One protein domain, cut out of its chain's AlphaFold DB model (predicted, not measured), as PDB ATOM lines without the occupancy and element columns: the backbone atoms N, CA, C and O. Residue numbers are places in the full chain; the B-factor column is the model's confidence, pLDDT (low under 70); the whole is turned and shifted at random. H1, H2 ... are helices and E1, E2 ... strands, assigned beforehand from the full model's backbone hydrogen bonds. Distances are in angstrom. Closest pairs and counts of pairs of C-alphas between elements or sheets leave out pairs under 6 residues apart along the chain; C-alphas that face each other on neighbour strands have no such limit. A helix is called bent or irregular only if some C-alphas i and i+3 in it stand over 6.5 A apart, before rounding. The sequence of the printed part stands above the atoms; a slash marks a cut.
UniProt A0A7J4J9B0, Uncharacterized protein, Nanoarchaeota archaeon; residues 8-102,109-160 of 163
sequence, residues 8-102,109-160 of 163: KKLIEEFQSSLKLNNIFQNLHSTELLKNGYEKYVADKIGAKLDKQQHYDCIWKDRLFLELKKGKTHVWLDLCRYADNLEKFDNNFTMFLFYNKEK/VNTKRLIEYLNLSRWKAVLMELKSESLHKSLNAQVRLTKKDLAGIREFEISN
ATOM      1  N   LYS A   8     -11.499  -2.666 -14.267       83.88
ATOM      2  CA  LYS A   8     -11.289  -2.444 -15.698       83.88
ATOM      3  C   LYS A   8     -10.010  -3.128 -16.182       83.88
ATOM      4  O   LYS A   8     -10.034  -3.762 -17.235       83.88
ATOM      5  N   LYS A   9      -8.934  -3.081 -15.390       88.38
ATOM      6  CA  LYS A   9      -7.691  -3.815 -15.685       88.38
ATOM      7  C   LYS A   9      -7.926  -5.327 -15.707       88.38
ATOM      8  O   LYS A   9      -7.447  -5.999 -16.615       88.38
ATOM      9  N   LEU A  10      -8.689  -5.856 -14.747       89.56
ATOM     10  CA  LEU A  10      -9.025  -7.282 -14.683       89.56
ATOM     11  C   LEU A  10      -9.799  -7.741 -15.931       89.56
ATOM     12  O   LEU A  10      -9.515  -8.803 -16.482       89.56
ATOM     13  N   ILE A  11     -10.743  -6.924 -16.408       90.75
ATOM     14  CA  ILE A  11     -11.527  -7.214 -17.616       90.75
ATOM     15  C   ILE A  11     -10.690  -7.139 -18.889       90.75
ATOM     16  O   ILE A  11     -10.811  -8.014 -19.747       90.75
ATOM     17  N   GLU A  12      -9.824  -6.136 -19.015       92.38
ATOM     18  CA  GLU A  12      -8.888  -6.027 -20.140       92.38
ATOM     19  C   GLU A  12      -7.920  -7.221 -20.179       92.38
ATOM     20  O   GLU A  12      -7.626  -7.766 -21.250       92.38
ATOM     21  N   GLU A  13      -7.473  -7.685 -19.011       93.62
ATOM     22  CA  GLU A  13      -6.637  -8.874 -18.892       93.62
ATOM     23  C   GLU A  13      -7.392 -10.150 -19.288       93.62
ATOM     24  O   GLU A  13      -6.875 -10.960 -20.062       93.62
ATOM     25  N   PHE A  14      -8.632 -10.316 -18.824       94.00
ATOM     26  CA  PHE A  14      -9.470 -11.449 -19.214       94.00
ATOM     27  C   PHE A  14      -9.759 -11.451 -20.720       94.00
ATOM     28  O   PHE A  14      -9.611 -12.472 -21.389       94.00
ATOM     29  N   GLN A  15     -10.088 -10.297 -21.302       94.19
ATOM     30  CA  GLN A  15     -10.263 -10.175 -22.750       94.19
ATOM     31  C   GLN A  15      -8.989 -10.588 -23.504       94.19
ATOM     32  O   GLN A  15      -9.064 -11.262 -24.537       94.19
ATOM     33  N   SER A  16      -7.823 -10.180 -23.004       92.12
ATOM     34  CA  SER A  16      -6.528 -10.509 -23.599       92.12
ATOM     35  C   SER A  16      -6.221 -12.003 -23.502       92.12
ATOM     36  O   SER A  16      -5.778 -12.594 -24.487       92.12
ATOM     37  N   SER A  17      -6.525 -12.644 -22.371       91.88
ATOM     38  CA  SER A  17      -6.302 -14.082 -22.175       91.88
ATOM     39  C   SER A  17      -7.153 -14.933 -23.121       91.88
ATOM     40  O   SER A  17      -6.646 -15.871 -23.735       91.88
ATOM     41  N   LEU A  18      -8.416 -14.557 -23.346       90.06
ATOM     42  CA  LEU A  18      -9.288 -15.234 -24.309       90.06
ATOM     43  C   LEU A  18      -8.767 -15.139 -25.754       90.06
ATOM     44  O   LEU A  18      -8.902 -16.093 -26.524       90.06
ATOM     45  N   LYS A  19      -8.163 -14.004 -26.131       86.50
ATOM     46  CA  LYS A  19      -7.536 -13.827 -27.454       86.50
ATOM     47  C   LYS A  19      -6.257 -14.654 -27.583       86.50
ATOM     48  O   LYS A  19      -6.103 -15.369 -28.569       86.50
ATOM     49  N   LEU A  20      -5.372 -14.586 -26.587       79.38
ATOM     50  CA  LEU A  20      -4.093 -15.307 -26.570       79.38
ATOM     51  C   LEU A  20      -4.285 -16.825 -26.585       79.38
ATOM     52  O   LEU A  20      -3.589 -17.528 -27.311       79.38
ATOM     53  N   ASN A  21      -5.288 -17.326 -25.864       78.62
ATOM     54  CA  ASN A  21      -5.629 -18.749 -25.835       78.62
ATOM     55  C   ASN A  21      -6.360 -19.225 -27.097       78.62
ATOM     56  O   ASN A  21      -6.834 -20.360 -27.132       78.62
ATOM     57  N   ASN A  22      -6.486 -18.369 -28.116       79.62
ATOM     58  CA  ASN A  22      -7.124 -18.660 -29.394       79.62
ATOM     59  C   ASN A  22      -8.454 -19.408 -29.218       79.62
ATOM     60  O   ASN A  22      -8.688 -20.480 -29.784       79.62
ATOM     61  N   ILE A  23      -9.306 -18.865 -28.343       80.44
ATOM     62  CA  ILE A  23     -10.436 -19.591 -27.757       80.44
ATOM     63  C   ILE A  23     -11.390 -20.180 -28.809       80.44
ATOM     64  O   ILE A  23     -11.984 -21.230 -28.587       80.44
ATOM     65  N   PHE A  24     -11.482 -19.568 -29.992       76.44
ATOM     66  CA  PHE A  24     -12.289 -20.060 -31.111       76.44
ATOM     67  C   PHE A  24     -11.750 -21.320 -31.784       76.44
ATOM     68  O   PHE A  24     -12.546 -22.108 -32.289       76.44
ATOM     69  N   GLN A  25     -10.433 -21.525 -31.801       73.94
ATOM     70  CA  GLN A  25      -9.847 -22.783 -32.273       73.94
ATOM     71  C   GLN A  25      -9.995 -23.886 -31.224       73.94
ATOM     72  O   GLN A  25     -10.103 -25.059 -31.566       73.94
ATOM     73  N   ASN A  26     -10.039 -23.495 -29.950       72.81
ATOM     74  CA  ASN A  26     -10.018 -24.405 -28.814       72.81
ATOM     75  C   ASN A  26     -11.401 -24.766 -28.249       72.81
ATOM     76  O   ASN A  26     -11.482 -25.718 -27.468       72.81
ATOM     77  N   LEU A  27     -12.465 -24.046 -28.629       80.19
ATOM     78  CA  LEU A  27     -13.863 -24.336 -28.295       80.19
ATOM     79  C   LEU A  27     -14.629 -24.860 -29.515       80.19
ATOM     80  O   LEU A  27     -14.997 -24.105 -30.417       80.19
ATOM     81  N   HIS A  28     -14.951 -26.151 -29.501       81.12
ATOM     82  CA  HIS A  28     -15.739 -26.791 -30.550       81.12
ATOM     83  C   HIS A  28     -17.238 -26.746 -30.234       81.12
ATOM     84  O   HIS A  28     -17.666 -27.014 -29.109       81.12
ATOM     85  N   SER A  29     -18.060 -26.452 -31.248       81.31
ATOM     86  CA  SER A  29     -19.523 -26.383 -31.110       81.31
ATOM     87  C   SER A  29     -20.131 -27.711 -30.644       81.31
ATOM     88  O   SER A  29     -21.117 -27.713 -29.912       81.31
ATOM     89  N   THR A  30     -19.530 -28.842 -31.018       84.25
ATOM     90  CA  THR A  30     -19.957 -30.192 -30.625       84.25
ATOM     91  C   THR A  30     -19.872 -30.421 -29.118       84.25
ATOM     92  O   THR A  30     -20.799 -30.984 -28.538       84.25
ATOM     93  N   GLU A  31     -18.815 -29.941 -28.463       86.56
ATOM     94  CA  GLU A  31     -18.670 -30.020 -27.005       86.56
ATOM     95  C   GLU A  31     -19.653 -29.088 -26.294       86.56
ATOM     96  O   GLU A  31     -20.254 -29.459 -25.287       86.56
ATOM     97  N   LEU A  32     -19.920 -27.912 -26.871       84.44
ATOM     98  CA  LEU A  32     -20.929 -26.995 -26.342       84.44
ATOM     99  C   LEU A  32     -22.344 -27.557 -26.420       84.44
ATOM    100  O   LEU A  32     -23.202 -27.114 -25.667       84.44
ATOM    101  N   LEU A  33     -22.630 -28.517 -27.296       85.19
ATOM    102  CA  LEU A  33     -23.947 -29.153 -27.366       85.19
ATOM    103  C   LEU A  33     -24.182 -30.174 -26.247       85.19
ATOM    104  O   LEU A  33     -25.338 -30.487 -25.965       85.19
ATOM    105  N   LYS A  34     -23.130 -30.642 -25.569       87.25
ATOM    106  CA  LYS A  34     -23.245 -31.624 -24.488       87.25
ATOM    107  C   LYS A  34     -23.778 -30.997 -23.196       87.25
ATOM    108  O   LYS A  34     -23.718 -29.781 -22.977       87.25
ATOM    109  N   ASN A  35     -24.303 -31.857 -22.324       82.12
ATOM    110  CA  ASN A  35     -24.563 -31.506 -20.931       82.12
ATOM    111  C   ASN A  35     -23.227 -31.351 -20.194       82.12
ATOM    112  O   ASN A  35     -22.295 -32.111 -20.449       82.12
ATOM    113  N   GLY A  36     -23.132 -30.384 -19.281       84.81
ATOM    114  CA  GLY A  36     -21.899 -30.150 -18.524       84.81
ATOM    115  C   GLY A  36     -20.803 -29.410 -19.299       84.81
ATOM    116  O   GLY A  36     -19.640 -29.462 -18.895       84.81
ATOM    117  N   TYR A  37     -21.151 -28.730 -20.399       91.94
ATOM    118  CA  TYR A  37     -20.212 -27.957 -21.220       91.94
ATOM    119  C   TYR A  37     -19.459 -26.874 -20.429       91.94
ATOM    120  O   TYR A  37     -18.397 -26.430 -20.860       91.94
ATOM    121  N   GLU A  38     -19.977 -26.469 -19.270       94.19
ATOM    122  CA  GLU A  38     -19.373 -25.459 -18.405       94.19
ATOM    123  C   GLU A  38     -17.961 -25.859 -17.975       94.19
ATOM    124  O   GLU A  38     -17.064 -25.021 -17.982       94.19
ATOM    125  N   LYS A  39     -17.731 -27.150 -17.685       93.31
ATOM    126  CA  LYS A  39     -16.394 -27.652 -17.333       93.31
ATOM    127  C   LYS A  39     -15.423 -27.473 -18.496       93.31
ATOM    128  O   LYS A  39     -14.341 -26.933 -18.322       93.31
ATOM    129  N   TYR A  40     -15.842 -27.898 -19.686       91.62
ATOM    130  CA  TYR A  40     -15.036 -27.778 -20.896       91.62
ATOM    131  C   TYR A  40     -14.670 -26.318 -21.185       91.62
ATOM    132  O   TYR A  40     -13.519 -26.015 -21.481       91.62
ATOM    133  N   VAL A  41     -15.631 -25.400 -21.053       92.81
ATOM    134  CA  VAL A  41     -15.373 -23.969 -21.239       92.81
ATOM    135  C   VAL A  41     -14.422 -23.436 -20.169       92.81
ATOM    136  O   VAL A  41     -13.471 -22.747 -20.529       92.81
ATOM    137  N   ALA A  42     -14.643 -23.769 -18.894       94.00
ATOM    138  CA  ALA A  42     -13.792 -23.342 -17.784       94.00
ATOM    139  C   ALA A  42     -12.328 -23.758 -18.006       94.00
ATOM    140  O   ALA A  42     -11.443 -22.902 -17.967       94.00
ATOM    141  N   ASP A  43     -12.090 -25.021 -18.371       92.25
ATOM    142  CA  ASP A  43     -10.752 -25.544 -18.665       92.25
ATOM    143  C   ASP A  43     -10.076 -24.758 -19.810       92.25
ATOM    144  O   ASP A  43      -8.891 -24.431 -19.738       92.25
ATOM    145  N   LYS A  44     -10.824 -24.403 -20.866       91.06
ATOM    146  CA  LYS A  44     -10.284 -23.689 -22.040       91.06
ATOM    147  C   LYS A  44      -9.998 -22.210 -21.807       91.06
ATOM    148  O   LYS A  44      -9.115 -21.664 -22.466       91.06
ATOM    149  N   ILE A  45     -10.719 -21.561 -20.898       92.25
ATOM    150  CA  ILE A  45     -10.459 -20.162 -20.527       92.25
ATOM    151  C   ILE A  45      -9.497 -20.039 -19.335       92.25
ATOM    152  O   ILE A  45      -9.200 -18.925 -18.906       92.25
ATOM    153  N   GLY A  46      -9.012 -21.163 -18.792       92.50
ATOM    154  CA  GLY A  46      -8.162 -21.183 -17.600       92.50
ATOM    155  C   GLY A  46      -8.894 -20.719 -16.337       92.50
ATOM    156  O   GLY A  46      -8.289 -20.081 -15.478       92.50
ATOM    157  N   ALA A  47     -10.200 -20.976 -16.247       94.69
ATOM    158  CA  ALA A  47     -11.014 -20.698 -15.070       94.69
ATOM    159  C   ALA A  47     -11.230 -21.969 -14.243       94.69
ATOM    160  O   ALA A  47     -11.262 -23.085 -14.762       94.69
ATOM    161  N   LYS A  48     -11.441 -21.793 -12.941       95.62
ATOM    162  CA  LYS A  48     -11.850 -22.861 -12.036       95.62
ATOM    163  C   LYS A  48     -13.354 -23.075 -12.169       95.62
ATOM    164  O   LYS A  48     -14.121 -22.132 -11.999       95.62
ATOM    165  N   LEU A  49     -13.784 -24.305 -12.447       95.50
ATOM    166  CA  LEU A  49     -15.204 -24.654 -12.386       95.50
ATOM    167  C   LEU A  49     -15.705 -24.527 -10.939       95.50
ATOM    168  O   LEU A  49     -15.164 -25.171 -10.040       95.50
ATOM    169  N   ASP A  50     -16.757 -23.739 -10.736       92.25
ATOM    170  CA  ASP A  50     -17.421 -23.566  -9.446       92.25
ATOM    171  C   ASP A  50     -18.900 -23.272  -9.701       92.25
ATOM    172  O   ASP A  50     -19.275 -22.195 -10.160       92.25
ATOM    173  N   LYS A  51     -19.735 -24.287  -9.474       83.62
ATOM    174  CA  LYS A  51     -21.164 -24.249  -9.789       83.62
ATOM    175  C   LYS A  51     -21.945 -23.690  -8.610       83.62
ATOM    176  O   LYS A  51     -22.664 -24.427  -7.932       83.62
ATOM    177  N   GLN A  52     -21.800 -22.394  -8.373       84.25
ATOM    178  CA  GLN A  52     -22.689 -21.686  -7.462       84.25
ATOM    179  C   GLN A  52     -24.019 -21.358  -8.144       84.25
ATOM    180  O   GLN A  52     -24.205 -21.503  -9.348       84.25
ATOM    181  N   GLN A  53     -24.981 -20.873  -7.363       74.38
ATOM    182  CA  GLN A  53     -26.333 -20.587  -7.853       74.38
ATOM    183  C   GLN A  53     -26.392 -19.541  -8.993       74.38
ATOM    184  O   GLN A  53     -27.387 -19.475  -9.715       74.38
ATOM    185  N   HIS A  54     -25.356 -18.709  -9.142       82.81
ATOM    186  CA  HIS A  54     -25.380 -17.488  -9.956       82.81
ATOM    187  C   HIS A  54     -24.122 -17.279 -10.829       82.81
ATOM    188  O   HIS A  54     -24.031 -16.270 -11.524       82.81
ATOM    189  N   TYR A  55     -23.188 -18.234 -10.826       91.38
ATOM    190  CA  TYR A  55     -22.046 -18.319 -11.741       91.38
ATOM    191  C   TYR A  55     -21.613 -19.784 -11.891       91.38
ATOM    192  O   TYR A  55     -21.936 -20.617 -11.047       91.38
ATOM    193  N   ASP A  56     -20.887 -20.093 -12.962       93.88
ATOM    194  CA  ASP A  56     -20.460 -21.452 -13.314       93.88
ATOM    195  C   ASP A  56     -18.944 -21.658 -13.168       93.88
ATOM    196  O   ASP A  56     -18.474 -22.793 -13.020       93.88
ATOM    197  N   CYS A  57     -18.154 -20.582 -13.235       94.88
ATOM    198  CA  CYS A  57     -16.711 -20.636 -13.035       94.88
ATOM    199  C   CYS A  57     -16.124 -19.317 -12.521       94.88
ATOM    200  O   CYS A  57     -16.762 -18.266 -12.568       94.88
ATOM    201  N   ILE A  58     -14.890 -19.388 -12.022       94.69
ATOM    202  CA  ILE A  58     -14.145 -18.253 -11.474       94.69
ATOM    203  C   ILE A  58     -12.794 -18.159 -12.179       94.69
ATOM    204  O   ILE A  58     -12.025 -19.122 -12.209       94.69
ATOM    205  N   TRP A  59     -12.485 -16.996 -12.743       93.94
ATOM    206  CA  TRP A  59     -11.189 -16.715 -13.348       93.94
ATOM    207  C   TRP A  59     -10.324 -15.891 -12.385       93.94
ATOM    208  O   TRP A  59     -10.750 -14.846 -11.885       93.94
ATOM    209  N   LYS A  60      -9.115 -16.398 -12.102       93.00
ATOM    210  CA  LYS A  60      -8.141 -15.819 -11.156       93.00
ATOM    211  C   LYS A  60      -8.709 -15.461  -9.775       93.00
ATOM    212  O   LYS A  60      -8.313 -14.452  -9.201       93.00
ATOM    213  N   ASP A  61      -9.674 -16.234  -9.281       90.75
ATOM    214  CA  ASP A  61     -10.332 -16.016  -7.980       90.75
ATOM    215  C   ASP A  61     -10.954 -14.614  -7.791       90.75
ATOM    216  O   ASP A  61     -11.250 -14.202  -6.671       90.75
ATOM    217  N   ARG A  62     -11.155 -13.866  -8.885       90.69
ATOM    218  CA  ARG A  62     -11.622 -12.469  -8.863       90.69
ATOM    219  C   ARG A  62     -12.786 -12.202  -9.804       90.69
ATOM    220  O   ARG A  62     -13.568 -11.294  -9.545       90.69
ATOM    221  N   LEU A  63     -12.878 -12.947 -10.904       91.50
ATOM    222  CA  LEU A  63     -13.891 -12.742 -11.931       91.50
ATOM    223  C   LEU A  63     -14.862 -13.921 -11.949       91.50
ATOM    224  O   LEU A  63     -14.485 -15.027 -12.337       91.50
ATOM    225  N   PHE A  64     -16.108 -13.681 -11.559       93.62
ATOM    226  CA  PHE A  64     -17.150 -14.703 -11.514       93.62
ATOM    227  C   PHE A  64     -17.912 -14.725 -12.836       93.62
ATOM    228  O   PHE A  64     -18.388 -13.691 -13.311       93.62
ATOM    229  N   LEU A  65     -18.012 -15.900 -13.447       94.75
ATOM    230  CA  LEU A  65     -18.504 -16.071 -14.807       94.75
ATOM    231  C   LEU A  65     -19.710 -17.005 -14.835       94.75
ATOM    232  O   LEU A  65     -19.597 -18.194 -14.545       94.75
ATOM    233  N   GLU A  66     -20.861 -16.485 -15.245       95.25
ATOM    234  CA  GLU A  66     -21.987 -17.301 -15.698       95.25
ATOM    235  C   GLU A  66     -21.817 -17.619 -17.187       95.25
ATOM    236  O   GLU A  66     -21.515 -16.742 -17.998       95.25
ATOM    237  N   LEU A  67     -22.047 -18.869 -17.572       95.00
ATOM    238  CA  LEU A  67     -21.917 -19.345 -18.939       95.00
ATOM    239  C   LEU A  67     -23.297 -19.549 -19.562       95.00
ATOM    240  O   LEU A  67     -24.148 -20.291 -19.066       95.00
ATOM    241  N   LYS A  68     -23.516 -18.909 -20.711       95.06
ATOM    242  CA  LYS A  68     -24.721 -19.095 -21.526       95.06
ATOM    243  C   LYS A  68     -24.328 -19.435 -22.943       95.06
ATOM    244  O   LYS A  68     -23.546 -18.727 -23.561       95.06
ATOM    245  N   LYS A  69     -24.932 -20.477 -23.503       92.69
ATOM    246  CA  LYS A  69     -24.742 -20.864 -24.904       92.69
ATOM    247  C   LYS A  69     -25.996 -20.589 -25.727       92.69
ATOM    248  O   LYS A  69     -27.112 -20.788 -25.249       92.69
ATOM    249  N   GLY A  70     -25.822 -20.182 -26.982       90.75
ATOM    250  CA  GLY A  70     -26.935 -19.921 -27.894       90.75
ATOM    251  C   GLY A  70     -26.526 -19.969 -29.359       90.75
ATOM    252  O   GLY A  70     -25.394 -19.659 -29.702       90.75
ATOM    253  N   LYS A  71     -27.450 -20.350 -30.247       88.44
ATOM    254  CA  LYS A  71     -27.204 -20.274 -31.700       88.44
ATOM    255  C   LYS A  71     -27.470 -18.865 -32.222       88.44
ATOM    256  O   LYS A  71     -26.580 -18.175 -32.695       88.44
ATOM    257  N   THR A  72     -28.718 -18.428 -32.084       87.19
ATOM    258  CA  THR A  72     -29.189 -17.097 -32.511       87.19
ATOM    259  C   THR A  72     -29.642 -16.256 -31.320       87.19
ATOM    260  O   THR A  72     -29.616 -15.028 -31.353       87.19
ATOM    261  N   HIS A  73     -30.066 -16.937 -30.262       93.44
ATOM    262  CA  HIS A  73     -30.573 -16.353 -29.038       93.44
ATOM    263  C   HIS A  73     -30.152 -17.203 -27.845       93.44
ATOM    264  O   HIS A  73     -29.783 -18.372 -27.999       93.44
ATOM    265  N   VAL A  74     -30.254 -16.603 -26.669       94.75
ATOM    266  CA  VAL A  74     -30.027 -17.236 -25.371       94.75
ATOM    267  C   VAL A  74     -31.268 -17.071 -24.508       94.75
ATOM    268  O   VAL A  74     -32.006 -16.094 -24.651       94.75
ATOM    269  N   TRP A  75     -31.496 -18.043 -23.632       93.94
ATOM    270  CA  TRP A  75     -32.567 -18.006 -22.646       93.94
ATOM    271  C   TRP A  75     -31.985 -17.706 -21.275       93.94
ATOM    272  O   TRP A  75     -30.990 -18.311 -20.864       93.94
ATOM    273  N   LEU A  76     -32.615 -16.768 -20.585       93.69
ATOM    274  CA  LEU A  76     -32.254 -16.346 -19.243       93.69
ATOM    275  C   LEU A  76     -33.405 -16.658 -18.295       93.69
ATOM    276  O   LEU A  76     -34.552 -16.352 -18.603       93.69
ATOM    277  N   ASP A  77     -33.079 -17.262 -17.158       91.50
ATOM    278  CA  ASP A  77     -34.022 -17.584 -16.088       91.50
ATOM    279  C   ASP A  77     -34.181 -16.362 -15.178       91.50
ATOM    280  O   ASP A  77     -33.292 -16.046 -14.386       91.50
ATOM    281  N   LEU A  78     -35.301 -15.653 -15.317       91.56
ATOM    282  CA  LEU A  78     -35.584 -14.421 -14.584       91.56
ATOM    283  C   LEU A  78     -35.700 -14.666 -13.078       91.56
ATOM    284  O   LEU A  78     -35.292 -13.805 -12.301       91.56
ATOM    285  N   CYS A  79     -36.196 -15.836 -12.661       89.06
ATOM    286  CA  CYS A  79     -36.291 -16.195 -11.248       89.06
ATOM    287  C   CYS A  79     -34.892 -16.248 -10.621       89.06
ATOM    288  O   CYS A  79     -34.675 -15.672  -9.554       89.06
ATOM    289  N   ARG A  80     -33.916 -16.842 -11.323       87.56
ATOM    290  CA  ARG A  80     -32.519 -16.915 -10.859       87.56
ATOM    291  C   ARG A  80     -31.903 -15.539 -10.635       87.56
ATOM    292  O   ARG A  80     -31.256 -15.323  -9.610       87.56
ATOM    293  N   TYR A  81     -32.068 -14.627 -11.590       89.56
ATOM    294  CA  TYR A  81     -31.518 -13.278 -11.450       89.56
ATOM    295  C   TYR A  81     -32.241 -12.492 -10.351       89.56
ATOM    296  O   TYR A  81     -31.586 -11.814  -9.563       89.56
ATOM    297  N   ALA A  82     -33.566 -12.622 -10.245       87.88
ATOM    298  CA  ALA A  82     -34.350 -11.936  -9.221       87.88
ATOM    299  C   ALA A  82     -33.988 -12.386  -7.788       87.88
ATOM    300  O   ALA A  82     -33.899 -11.539  -6.894       87.88
ATOM    301  N   ASP A  83     -33.708 -13.679  -7.580       84.19
ATOM    302  CA  ASP A  83     -33.263 -14.236  -6.289       84.19
ATOM    303  C   ASP A  83     -31.890 -13.698  -5.841       84.19
ATOM    304  O   ASP A  83     -31.580 -13.686  -4.651       84.19
ATOM    305  N   ASN A  84     -31.043 -13.283  -6.788       81.69
ATOM    306  CA  ASN A  84     -29.624 -13.022  -6.539       81.69
ATOM    307  C   ASN A  84     -29.187 -11.593  -6.884       81.69
ATOM    308  O   ASN A  84     -27.988 -11.362  -6.967       81.69
ATOM    309  N   LEU A  85     -30.114 -10.636  -7.058       82.81
ATOM    310  CA  LEU A  85     -29.799  -9.261  -7.496       82.81
ATOM    311  C   LEU A  85     -28.600  -8.624  -6.770       82.81
ATOM    312  O   LEU A  85     -27.788  -7.962  -7.405       82.81
ATOM    313  N   GLU A  86     -28.484  -8.843  -5.461       77.44
ATOM    314  CA  GLU A  86     -27.450  -8.246  -4.602       77.44
ATOM    315  C   GLU A  86     -26.114  -9.007  -4.622       77.44
ATOM    316  O   GLU A  86     -25.133  -8.543  -4.059       77.44
ATOM    317  N   LYS A  87     -26.054 -10.176  -5.269       78.75
ATOM    318  CA  LYS A  87     -24.862 -11.041  -5.324       78.75
ATOM    319  C   LYS A  87     -24.077 -10.918  -6.631       78.75
ATOM    320  O   LYS A  87     -23.148 -11.684  -6.851       78.75
ATOM    321  N   PHE A  88     -24.467 -10.009  -7.523       75.06
ATOM    322  CA  PHE A  88     -23.853  -9.866  -8.847       75.06
ATOM    323  C   PHE A  88     -22.765  -8.787  -8.919       75.06
ATOM    324  O   PHE A  88     -22.375  -8.383 -10.019       75.06
ATOM    325  N   ASP A  89     -22.253  -8.334  -7.775       70.25
ATOM    326  CA  ASP A  89     -21.087  -7.456  -7.741       70.25
ATOM    327  C   ASP A  89     -19.868  -8.217  -8.287       70.25
ATOM    328  O   ASP A  89     -19.476  -9.254  -7.764       70.25
ATOM    329  N   ASN A  90     -19.292  -7.707  -9.382       73.56
ATOM    330  CA  ASN A  90     -18.189  -8.315 -10.144       73.56
ATOM    331  C   ASN A  90     -18.502  -9.631 -10.878       73.56
ATOM    332  O   ASN A  90     -17.585 -10.355 -11.283       73.56
ATOM    333  N   ASN A  91     -19.781  -9.898 -11.152       90.31
ATOM    334  CA  ASN A  91     -20.186 -11.025 -11.987       90.31
ATOM    335  C   ASN A  91     -20.346 -10.612 -13.448       90.31
ATOM    336  O   ASN A  91     -20.855  -9.534 -13.774       90.31
ATOM    337  N   PHE A  92     -19.948 -11.513 -14.337       93.88
ATOM    338  CA  PHE A  92     -20.109 -11.355 -15.772       93.88
ATOM    339  C   PHE A  92     -20.805 -12.577 -16.349       93.88
ATOM    340  O   PHE A  92     -20.542 -13.716 -15.966       93.88
ATOM    341  N   THR A  93     -21.670 -12.345 -17.326       95.50
ATOM    342  CA  THR A  93     -22.278 -13.411 -18.110       95.50
ATOM    343  C   THR A  93     -21.552 -13.491 -19.450       95.50
ATOM    344  O   THR A  93     -21.516 -12.525 -20.220       95.50
ATOM    345  N   MET A  94     -20.953 -14.647 -19.721       95.81
ATOM    346  CA  MET A  94     -20.283 -14.958 -20.975       95.81
ATOM    347  C   MET A  94     -21.232 -15.726 -21.898       95.81
ATOM    348  O   MET A  94     -21.606 -16.875 -21.649       95.81
ATOM    349  N   PHE A  95     -21.602 -15.078 -22.997       96.38
ATOM    350  CA  PHE A  95     -22.497 -15.599 -24.017       96.38
ATOM    351  C   PHE A  95     -21.705 -16.204 -25.173       96.38
ATOM    352  O   PHE A  95     -21.067 -15.497 -25.956       96.38
ATOM    353  N   LEU A  96     -21.773 -17.524 -25.280       94.50
ATOM    354  CA  LEU A  96     -21.096 -18.355 -26.263       94.50
ATOM    355  C   LEU A  96     -22.024 -18.604 -27.456       94.50
ATOM    356  O   LEU A  96     -22.933 -19.443 -27.395       94.50
ATOM    357  N   PHE A  97     -21.795 -17.874 -28.545       93.19
ATOM    358  CA  PHE A  97     -22.537 -18.035 -29.789       93.19
ATOM    359  C   PHE A  97     -21.832 -18.985 -30.750       93.19
ATOM    360  O   PHE A  97     -20.629 -18.866 -30.989       93.19
ATOM    361  N   TYR A  98     -22.599 -19.911 -31.322       90.56
ATOM    362  CA  TYR A  98     -22.095 -20.935 -32.232       90.56
ATOM    363  C   TYR A  98     -23.074 -21.227 -33.369       90.56
ATOM    364  O   TYR A  98     -24.287 -21.045 -33.251       90.56
ATOM    365  N   ASN A  99     -22.546 -21.744 -34.474       87.75
ATOM    366  CA  ASN A  99     -23.332 -22.377 -35.528       87.75
ATOM    367  C   ASN A  99     -23.089 -23.901 -35.515       87.75
ATOM    368  O   ASN A  99     -22.498 -24.438 -34.579       87.75
ATOM    369  N   LYS A 100     -23.579 -24.633 -36.523       80.31
ATOM    370  CA  LYS A 100     -23.407 -26.096 -36.573       80.31
ATOM    371  C   LYS A 100     -21.933 -26.531 -36.562       80.31
ATOM    372  O   LYS A 100     -21.635 -27.598 -36.047       80.31
ATOM    373  N   GLU A 101     -21.034 -25.705 -37.079       79.12
ATOM    374  CA  GLU A 101     -19.644 -26.069 -37.359       79.12
ATOM    375  C   GLU A 101     -18.671 -25.530 -36.311       79.12
ATOM    376  O   GLU A 101     -17.721 -26.212 -35.939       79.12
ATOM    377  N   LYS A 102     -18.893 -24.304 -35.828       83.88
ATOM    378  CA  LYS A 102     -17.920 -23.597 -34.995       83.88
ATOM    379  C   LYS A 102     -18.539 -22.534 -34.101       83.88
ATOM    380  O   LYS A 102     -19.659 -22.062 -34.310       83.88
ATOM    381  N   VAL A 109     -20.735  -9.629 -20.777       95.25
ATOM    382  CA  VAL A 109     -21.608  -8.571 -20.262       95.25
ATOM    383  C   VAL A 109     -21.491  -8.574 -18.747       95.25
ATOM    384  O   VAL A 109     -21.583  -9.635 -18.135       95.25
ATOM    385  N   ASN A 110     -21.318  -7.406 -18.132       93.00
ATOM    386  CA  ASN A 110     -21.454  -7.284 -16.686       93.00
ATOM    387  C   ASN A 110     -22.889  -7.648 -16.275       93.00
ATOM    388  O   ASN A 110     -23.857  -7.082 -16.796       93.00
ATOM    389  N   THR A 111     -23.049  -8.594 -15.353       92.50
ATOM    390  CA  THR A 111     -24.367  -9.132 -15.002       92.50
ATOM    391  C   THR A 111     -25.284  -8.067 -14.390       92.50
ATOM    392  O   THR A 111     -26.494  -8.110 -14.610       92.50
ATOM    393  N   LYS A 112     -24.739  -7.041 -13.730       90.25
ATOM    394  CA  LYS A 112     -25.519  -5.887 -13.262       90.25
ATOM    395  C   LYS A 112     -26.126  -5.094 -14.422       90.25
ATOM    396  O   LYS A 112     -27.322  -4.818 -14.399       90.25
ATOM    397  N   ARG A 113     -25.358  -4.818 -15.484       92.06
ATOM    398  CA  ARG A 113     -25.894  -4.170 -16.702       92.06
ATOM    399  C   ARG A 113     -26.968  -5.019 -17.371       92.06
ATOM    400  O   ARG A 113     -27.951  -4.484 -17.874       92.06
ATOM    401  N   LEU A 114     -26.800  -6.342 -17.370       93.94
ATOM    402  CA  LEU A 114     -27.816  -7.266 -17.877       93.94
ATOM    403  C   LEU A 114     -29.117  -7.165 -17.065       93.94
ATOM    404  O   LEU A 114     -30.196  -7.072 -17.643       93.94
ATOM    405  N   ILE A 115     -29.020  -7.135 -15.738       92.06
ATOM    406  CA  ILE A 115     -30.158  -6.965 -14.824       92.06
ATOM    407  C   ILE A 115     -30.868  -5.625 -15.042       92.06
ATOM    408  O   ILE A 115     -32.101  -5.588 -15.102       92.06
ATOM    409  N   GLU A 116     -30.103  -4.541 -15.181       92.12
ATOM    410  CA  GLU A 116     -30.612  -3.196 -15.463       92.12
ATOM    411  C   GLU A 116     -31.335  -3.154 -16.814       92.12
ATOM    412  O   GLU A 116     -32.465  -2.672 -16.893       92.12
ATOM    413  N   TYR A 117     -30.733  -3.738 -17.855       94.69
ATOM    414  CA  TYR A 117     -31.332  -3.858 -19.186       94.69
ATOM    415  C   TYR A 117     -32.659  -4.628 -19.163       94.69
ATOM    416  O   TYR A 117     -33.623  -4.233 -19.817       94.69
ATOM    417  N   LEU A 118     -32.736  -5.703 -18.373       92.81
ATOM    418  CA  LEU A 118     -33.957  -6.492 -18.189       92.81
ATOM    419  C   LEU A 118     -34.983  -5.825 -17.260       92.81
ATOM    420  O   LEU A 118     -36.090  -6.340 -17.104       92.81
ATOM    421  N   ASN A 119     -34.630  -4.697 -16.638       91.62
ATOM    422  CA  ASN A 119     -35.458  -3.978 -15.673       91.62
ATOM    423  C   ASN A 119     -35.950  -4.878 -14.521       91.62
ATOM    424  O   ASN A 119     -37.066  -4.730 -14.011       91.62
ATOM    425  N   LEU A 120     -35.119  -5.848 -14.125       88.75
ATOM    426  CA  LEU A 120     -35.501  -6.927 -13.211       88.75
ATOM    427  C   LEU A 120     -35.860  -6.433 -11.810       88.75
ATOM    428  O   LEU A 120     -36.701  -7.039 -11.153       88.75
ATOM    429  N   SER A 121     -35.298  -5.307 -11.370       84.25
ATOM    430  CA  SER A 121     -35.641  -4.701 -10.079       84.25
ATOM    431  C   SER A 121     -37.133  -4.376  -9.965       84.25
ATOM    432  O   SER A 121     -37.701  -4.520  -8.887       84.25
ATOM    433  N   ARG A 122     -37.794  -4.001 -11.072       84.81
ATOM    434  CA  ARG A 122     -39.245  -3.744 -11.085       84.81
ATOM    435  C   ARG A 122     -40.073  -5.024 -11.046       84.81
ATOM    436  O   ARG A 122     -41.171  -5.022 -10.505       84.81
ATOM    437  N   TRP A 123     -39.544  -6.108 -11.604       85.31
ATOM    438  CA  TRP A 123     -40.228  -7.398 -11.683       85.31
ATOM    439  C   TRP A 123     -39.951  -8.309 -10.488       85.31
ATOM    440  O   TRP A 123     -40.691  -9.266 -10.283       85.31
ATOM    441  N   LYS A 124     -38.920  -8.018  -9.681       86.31
ATOM    442  CA  LYS A 124     -38.509  -8.863  -8.552       86.31
ATOM    443  C   LYS A 124     -39.667  -9.154  -7.606       86.31
ATOM    444  O   LYS A 124     -39.895 -10.320  -7.319       86.31
ATOM    445  N   ALA A 125     -40.401  -8.134  -7.157       81.25
ATOM    446  CA  ALA A 125     -41.507  -8.326  -6.216       81.25
ATOM    447  C   ALA A 125     -42.559  -9.307  -6.764       81.25
ATOM    448  O   ALA A 125     -42.882 -10.282  -6.098       81.25
ATOM    449  N   VAL A 126     -42.982  -9.112  -8.017       87.06
ATOM    450  CA  VAL A 126     -43.968  -9.969  -8.695       87.06
ATOM    451  C   VAL A 126     -43.449 -11.398  -8.870       87.06
ATOM    452  O   VAL A 126     -44.154 -12.360  -8.592       87.06
ATOM    453  N   LEU A 127     -42.198 -11.561  -9.312       87.81
ATOM    454  CA  LEU A 127     -41.596 -12.887  -9.489       87.81
ATOM    455  C   LEU A 127     -41.458 -13.632  -8.158       87.81
ATOM    456  O   LEU A 127     -41.655 -14.844  -8.121       87.81
ATOM    457  N   MET A 128     -41.124 -12.922  -7.078       84.62
ATOM    458  CA  MET A 128     -41.014 -13.510  -5.743       84.62
ATOM    459  C   MET A 128     -42.379 -13.875  -5.165       84.62
ATOM    460  O   MET A 128     -42.507 -14.951  -4.589       84.62
ATOM    461  N   GLU A 129     -43.393 -13.032  -5.360       85.44
ATOM    462  CA  GLU A 129     -44.773 -13.311  -4.958       85.44
ATOM    463  C   GLU A 129     -45.289 -14.578  -5.648       85.44
ATOM    464  O   GLU A 129     -45.600 -15.555  -4.968       85.44
ATOM    465  N   LEU A 130     -45.227 -14.629  -6.983       85.38
ATOM    466  CA  LEU A 130     -45.638 -15.799  -7.767       85.38
ATOM    467  C   LEU A 130     -44.874 -17.068  -7.377       85.38
ATOM    468  O   LEU A 130     -45.420 -18.163  -7.419       85.38
ATOM    469  N   LYS A 131     -43.596 -16.944  -7.009       82.25
ATOM    470  CA  LYS A 131     -42.781 -18.076  -6.555       82.25
ATOM    471  C   LYS A 131     -43.154 -18.538  -5.142       82.25
ATOM    472  O   LYS A 131     -42.937 -19.705  -4.824       82.25
ATOM    473  N   SER A 132     -43.652 -17.629  -4.304       79.75
ATOM    474  CA  SER A 132     -44.077 -17.898  -2.925       79.75
ATOM    475  C   SER A 132     -45.492 -18.459  -2.825       79.75
ATOM    476  O   SER A 132     -45.809 -19.127  -1.839       79.75
ATOM    477  N   GLU A 133     -46.330 -18.221  -3.837       80.12
ATOM    478  CA  GLU A 133     -47.609 -18.907  -3.964       80.12
ATOM    479  C   GLU A 133     -47.375 -20.422  -3.969       80.12
ATOM    480  O   GLU A 133     -46.368 -20.906  -4.491       80.12
ATOM    481  N   SER A 134     -48.309 -21.177  -3.385       66.12
ATOM    482  CA  SER A 134     -48.303 -22.647  -3.347       66.12
ATOM    483  C   SER A 134     -48.536 -23.247  -4.738       66.12
ATOM    484  O   SER A 134     -49.460 -24.032  -4.960       66.12
ATOM    485  N   LEU A 135     -47.707 -22.864  -5.703       73.75
ATOM    486  CA  LEU A 135     -47.656 -23.450  -7.018       73.75
ATOM    487  C   LEU A 135     -47.369 -24.938  -6.841       73.75
ATOM    488  O   LEU A 135     -46.388 -25.344  -6.221       73.75
ATOM    489  N   HIS A 136     -48.206 -25.775  -7.446       65.69
ATOM    490  CA  HIS A 136     -48.015 -27.226  -7.443       65.69
ATOM    491  C   HIS A 136     -46.673 -27.666  -8.073       65.69
ATOM    492  O   HIS A 136     -46.306 -28.837  -7.980       65.69
ATOM    493  N   LYS A 137     -45.962 -26.756  -8.759       78.44
ATOM    494  CA  LYS A 137     -44.677 -26.960  -9.444       78.44
ATOM    495  C   LYS A 137     -43.815 -25.690  -9.373       78.44
ATOM    496  O   LYS A 137     -44.278 -24.642  -8.949       78.44
ATOM    497  N   SER A 138     -42.568 -25.764  -9.840       81.75
ATOM    498  CA  SER A 138     -41.659 -24.611  -9.907       81.75
ATOM    499  C   SER A 138     -42.109 -23.554 -10.926       81.75
ATOM    500  O   SER A 138     -42.386 -23.897 -12.078       81.75
ATOM    501  N   LEU A 139     -42.079 -22.274 -10.538       86.06
ATOM    502  CA  LEU A 139     -42.229 -21.139 -11.453       86.06
ATOM    503  C   LEU A 139     -41.048 -21.080 -12.431       86.06
ATOM    504  O   LEU A 139     -39.893 -21.015 -12.011       86.06
ATOM    505  N   ASN A 140     -41.339 -21.052 -13.731       87.38
ATOM    506  CA  ASN A 140     -40.340 -20.846 -14.775       87.38
ATOM    507  C   ASN A 140     -40.654 -19.554 -15.539       87.38
ATOM    508  O   ASN A 140     -41.559 -19.531 -16.371       87.38
ATOM    509  N   ALA A 141     -39.906 -18.490 -15.252       91.19
ATOM    510  CA  ALA A 141     -40.001 -17.215 -15.952       91.19
ATOM    511  C   ALA A 141     -38.723 -16.995 -16.765       91.19
ATOM    512  O   ALA A 141     -37.629 -16.964 -16.204       91.19
ATOM    513  N   GLN A 142     -38.849 -16.851 -18.085       93.25
ATOM    514  CA  GLN A 142     -37.692 -16.732 -18.971       93.25
ATOM    515  C   GLN A 142     -37.810 -15.552 -19.919       93.25
ATOM    516  O   GLN A 142     -38.894 -15.226 -20.401       93.25
ATOM    517  N   VAL A 143     -36.664 -14.966 -20.249       94.62
ATOM    518  CA  VAL A 143     -36.538 -13.995 -21.335       94.62
ATOM    519  C   VAL A 143     -35.576 -14.521 -22.389       94.62
ATOM    520  O   VAL A 143     -34.583 -15.190 -22.086       94.62
ATOM    521  N   ARG A 144     -35.885 -14.213 -23.646       95.94
ATOM    522  CA  ARG A 144     -35.049 -14.545 -24.794       95.94
ATOM    523  C   ARG A 144     -34.312 -13.302 -25.260       95.94
ATOM    524  O   ARG A 144     -34.960 -12.340 -25.658       95.94
ATOM    525  N   LEU A 145     -32.984 -13.352 -25.283       96.62
ATOM    526  CA  LEU A 145     -32.153 -12.270 -25.811       96.62
ATOM    527  C   LEU A 145     -31.464 -12.699 -27.099       96.62
ATOM    528  O   LEU A 145     -30.955 -13.818 -27.212       96.62
ATOM    529  N   THR A 146     -31.452 -11.811 -28.087       95.25
ATOM    530  CA  THR A 146     -30.704 -11.990 -29.332       95.25
ATOM    531  C   THR A 146     -29.261 -11.524 -29.167       95.25
ATOM    532  O   THR A 146     -28.922 -10.769 -28.254       95.25
ATOM    533  N   LYS A 147     -28.395 -11.911 -30.111       93.44
ATOM    534  CA  LYS A 147     -27.040 -11.348 -30.190       93.44
ATOM    535  C   LYS A 147     -27.059  -9.812 -30.273       93.44
ATOM    536  O   LYS A 147     -26.194  -9.167 -29.690       93.44
ATOM    537  N   LYS A 148     -28.034  -9.227 -30.982       94.00
ATOM    538  CA  LYS A 148     -28.152  -7.771 -31.154       94.00
ATOM    539  C   LYS A 148     -28.432  -7.068 -29.825       94.00
ATOM    540  O   LYS A 148     -27.802  -6.054 -29.547       94.00
ATOM    541  N   ASP A 149     -29.318  -7.637 -29.011       95.81
ATOM    542  CA  ASP A 149     -29.658  -7.096 -27.689       95.81
ATOM    543  C   ASP A 149     -28.416  -7.059 -26.793       95.81
ATOM    544  O   ASP A 149     -28.049  -6.018 -26.253       95.81
ATOM    545  N   LEU A 150     -27.696  -8.182 -26.734       96.31
ATOM    546  CA  LEU A 150     -26.479  -8.322 -25.934       96.31
ATOM    547  C   LEU A 150     -25.330  -7.455 -26.445       96.31
ATOM    548  O   LEU A 150     -24.545  -6.939 -25.654       96.31
ATOM    549  N   ALA A 151     -25.235  -7.256 -27.760       94.12
ATOM    550  CA  ALA A 151     -24.238  -6.371 -28.334       94.12
ATOM    551  C   ALA A 151     -24.409  -4.931 -27.822       94.12
ATOM    552  O   ALA A 151     -23.407  -4.264 -27.589       94.12
ATOM    553  N   GLY A 152     -25.638  -4.466 -27.586       95.19
ATOM    554  CA  GLY A 152     -25.890  -3.119 -27.067       95.19
ATOM    555  C   GLY A 152     -25.371  -2.871 -25.646       95.19
ATOM    556  O   GLY A 152     -25.138  -1.721 -25.289       95.19
ATOM    557  N   ILE A 153     -25.166  -3.927 -24.853       95.69
ATOM    558  CA  ILE A 153     -24.840  -3.833 -23.416       95.69
ATOM    559  C   ILE A 153     -23.522  -4.519 -23.027       95.69
ATOM    560  O   ILE A 153     -23.182  -4.591 -21.846       95.69
ATOM    561  N   ARG A 154     -22.781  -5.049 -24.005       95.25
ATOM    562  CA  ARG A 154     -21.529  -5.786 -23.783       95.25
ATOM    563  C   ARG A 154     -20.416  -4.911 -23.220       95.25
ATOM    564  O   ARG A 154     -20.304  -3.741 -23.569       95.25
ATOM    565  N   GLU A 155     -19.533  -5.527 -22.443       94.94
ATOM    566  CA  GLU A 155     -18.222  -4.946 -22.138       94.94
ATOM    567  C   GLU A 155     -17.283  -5.116 -23.325       94.94
ATOM    568  O   GLU A 155     -16.650  -4.170 -23.787       94.94
ATOM    569  N   PHE A 156     -17.231  -6.334 -23.862       94.81
ATOM    570  CA  PHE A 156     -16.470  -6.631 -25.060       94.81
ATOM    571  C   PHE A 156     -17.081  -7.798 -25.833       94.81
ATOM    572  O   PHE A 156     -17.884  -8.587 -25.330       94.81
ATOM    573  N   GLU A 157     -16.674  -7.897 -27.092       93.44
ATOM    574  CA  GLU A 157     -16.938  -9.042 -27.951       93.44
ATOM    575  C   GLU A 157     -15.606  -9.557 -28.476       93.44
ATOM    576  O   GLU A 157     -14.713  -8.780 -28.830       93.44
ATOM    577  N   ILE A 158     -15.484 -10.875 -28.534       91.62
ATOM    578  CA  ILE A 158     -14.480 -11.537 -29.350       91.62
ATOM    579  C   ILE A 158     -15.251 -12.231 -30.458       91.62
ATOM    580  O   ILE A 158     -16.237 -12.924 -30.208       91.62
ATOM    581  N   SER A 159     -14.826 -12.006 -31.689       88.38
ATOM    582  CA  SER A 159     -15.441 -12.592 -32.872       88.38
ATOM    583  C   SER A 159     -14.452 -13.540 -33.511       88.38
ATOM    584  O   SER A 159     -13.256 -13.252 -33.560       88.38
ATOM    585  N   ASN A 160     -14.960 -14.644 -34.042       80.25
ATOM    586  CA  ASN A 160     -14.204 -15.501 -34.935       80.25
ATOM    587  C   ASN A 160     -14.120 -14.816 -36.307       80.25
ATOM    588  O   ASN A 160     -14.807 -15.201 -37.255       80.25
TER     589      ASN A 160
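Overview. This is residues 8 to 102 and 109 to 160 of the 163 residues of an uncharacterized protein of Nanoarchaeota archaeon (UniProt A0A7J4J9B0). A strongly twisted sheet of four strands, E1 E2 E3 E5, forms the middle, with H4 packed on one face and H6 on the opposite face at the E5 edge. H1 and H2 lie at one end of the long axis; towards the other end a two-stranded ribbon, E4 and E6, leads to H5 and H7, and residues 132 to 137 stick out there. The printed part has 147 residues with eight named helices and seven named strands, in the order H1 H2 H3 H4 E1 E2 E3 E4 H5 E5 H6 H7 E6 H8 E7. The four-stranded sheet is mixed, the pair E4 and E6 antiparallel, and the class mixed, helices and strands. The whole is compact, with a radius of gyration of the C-alphas of 15.8 A and spans of 49 by 34 by 29 A.

Along the chain. The sheet holds E1, residues 48 to 52, E2, 55 to 59, E3, 63 to 70, 21.8 A long, and E5, 91 to 98, 22.6 A. E4 is residues 73 to 77, E6 142 to 146, and E7 156 to 159, ending at C-alpha 159 (-15.441, -12.592, -32.872). H1, residues 8 to 20, is 18.3 A long from C-alpha 8 at (-11.289, -2.444, -15.698). H2 is residues 23 to 26, H3 29 to 32, H4 37 to 45, H5 78 to 83, H6 111 to 117 and H8 147 to 153. H7, residues 120 to 132, is 17.3 A long and irregular, with C-alphas 122 and 125 7.1 A apart.

Arrangement. E1, E2 and E3 form a meander, each strand the antiparallel neighbour of the one before, in two hairpins; N 48 and O 58 are 2.8 A apart, N 59 and O 63 2.8 A. E3 and E5 are parallel, with N 94 and O 66 at 2.8 A. E4 and E6 are antiparallel, with N 74 and O 145 at 2.9 A. E7 pairs with no named strand. H4 and H6 are on opposite faces of the sheet; the closest C-alphas of H4 and E1 are Ala 42 and Leu 49, 5.7 A. H6, at a height over the sheet of 5.4 A, is over none of its strands. H1, H3 and H8 only graze the sheet. H2 and H4 only just touch, with 3 pairs of C-alphas within 8 A, closest Asn 26 and Lys 44, 6.8 A. H5 and H7 touch at Ala 82 and Lys 124, closest C-alphas 5.2 A, about perpendicular at 87 degrees. In H1, H4, H5 and H6 every O i to N i+4 pair is within hydrogen-bond range, in H7 7 of 9 and in H8 2 of 3; H2 and H3 are too short for one.

Size, cuts and confidence. The two C-alphas farthest apart are those of Leu 20 and Ser 134, 50.5 A. Residues 103 to 108 are not printed; C-alphas 102 and 109 are 21.4 A apart across this cut. Of the links printed whole, none is long. Mean pLDDT of the printed part is 88.4, with residues 134 and 136 under 70.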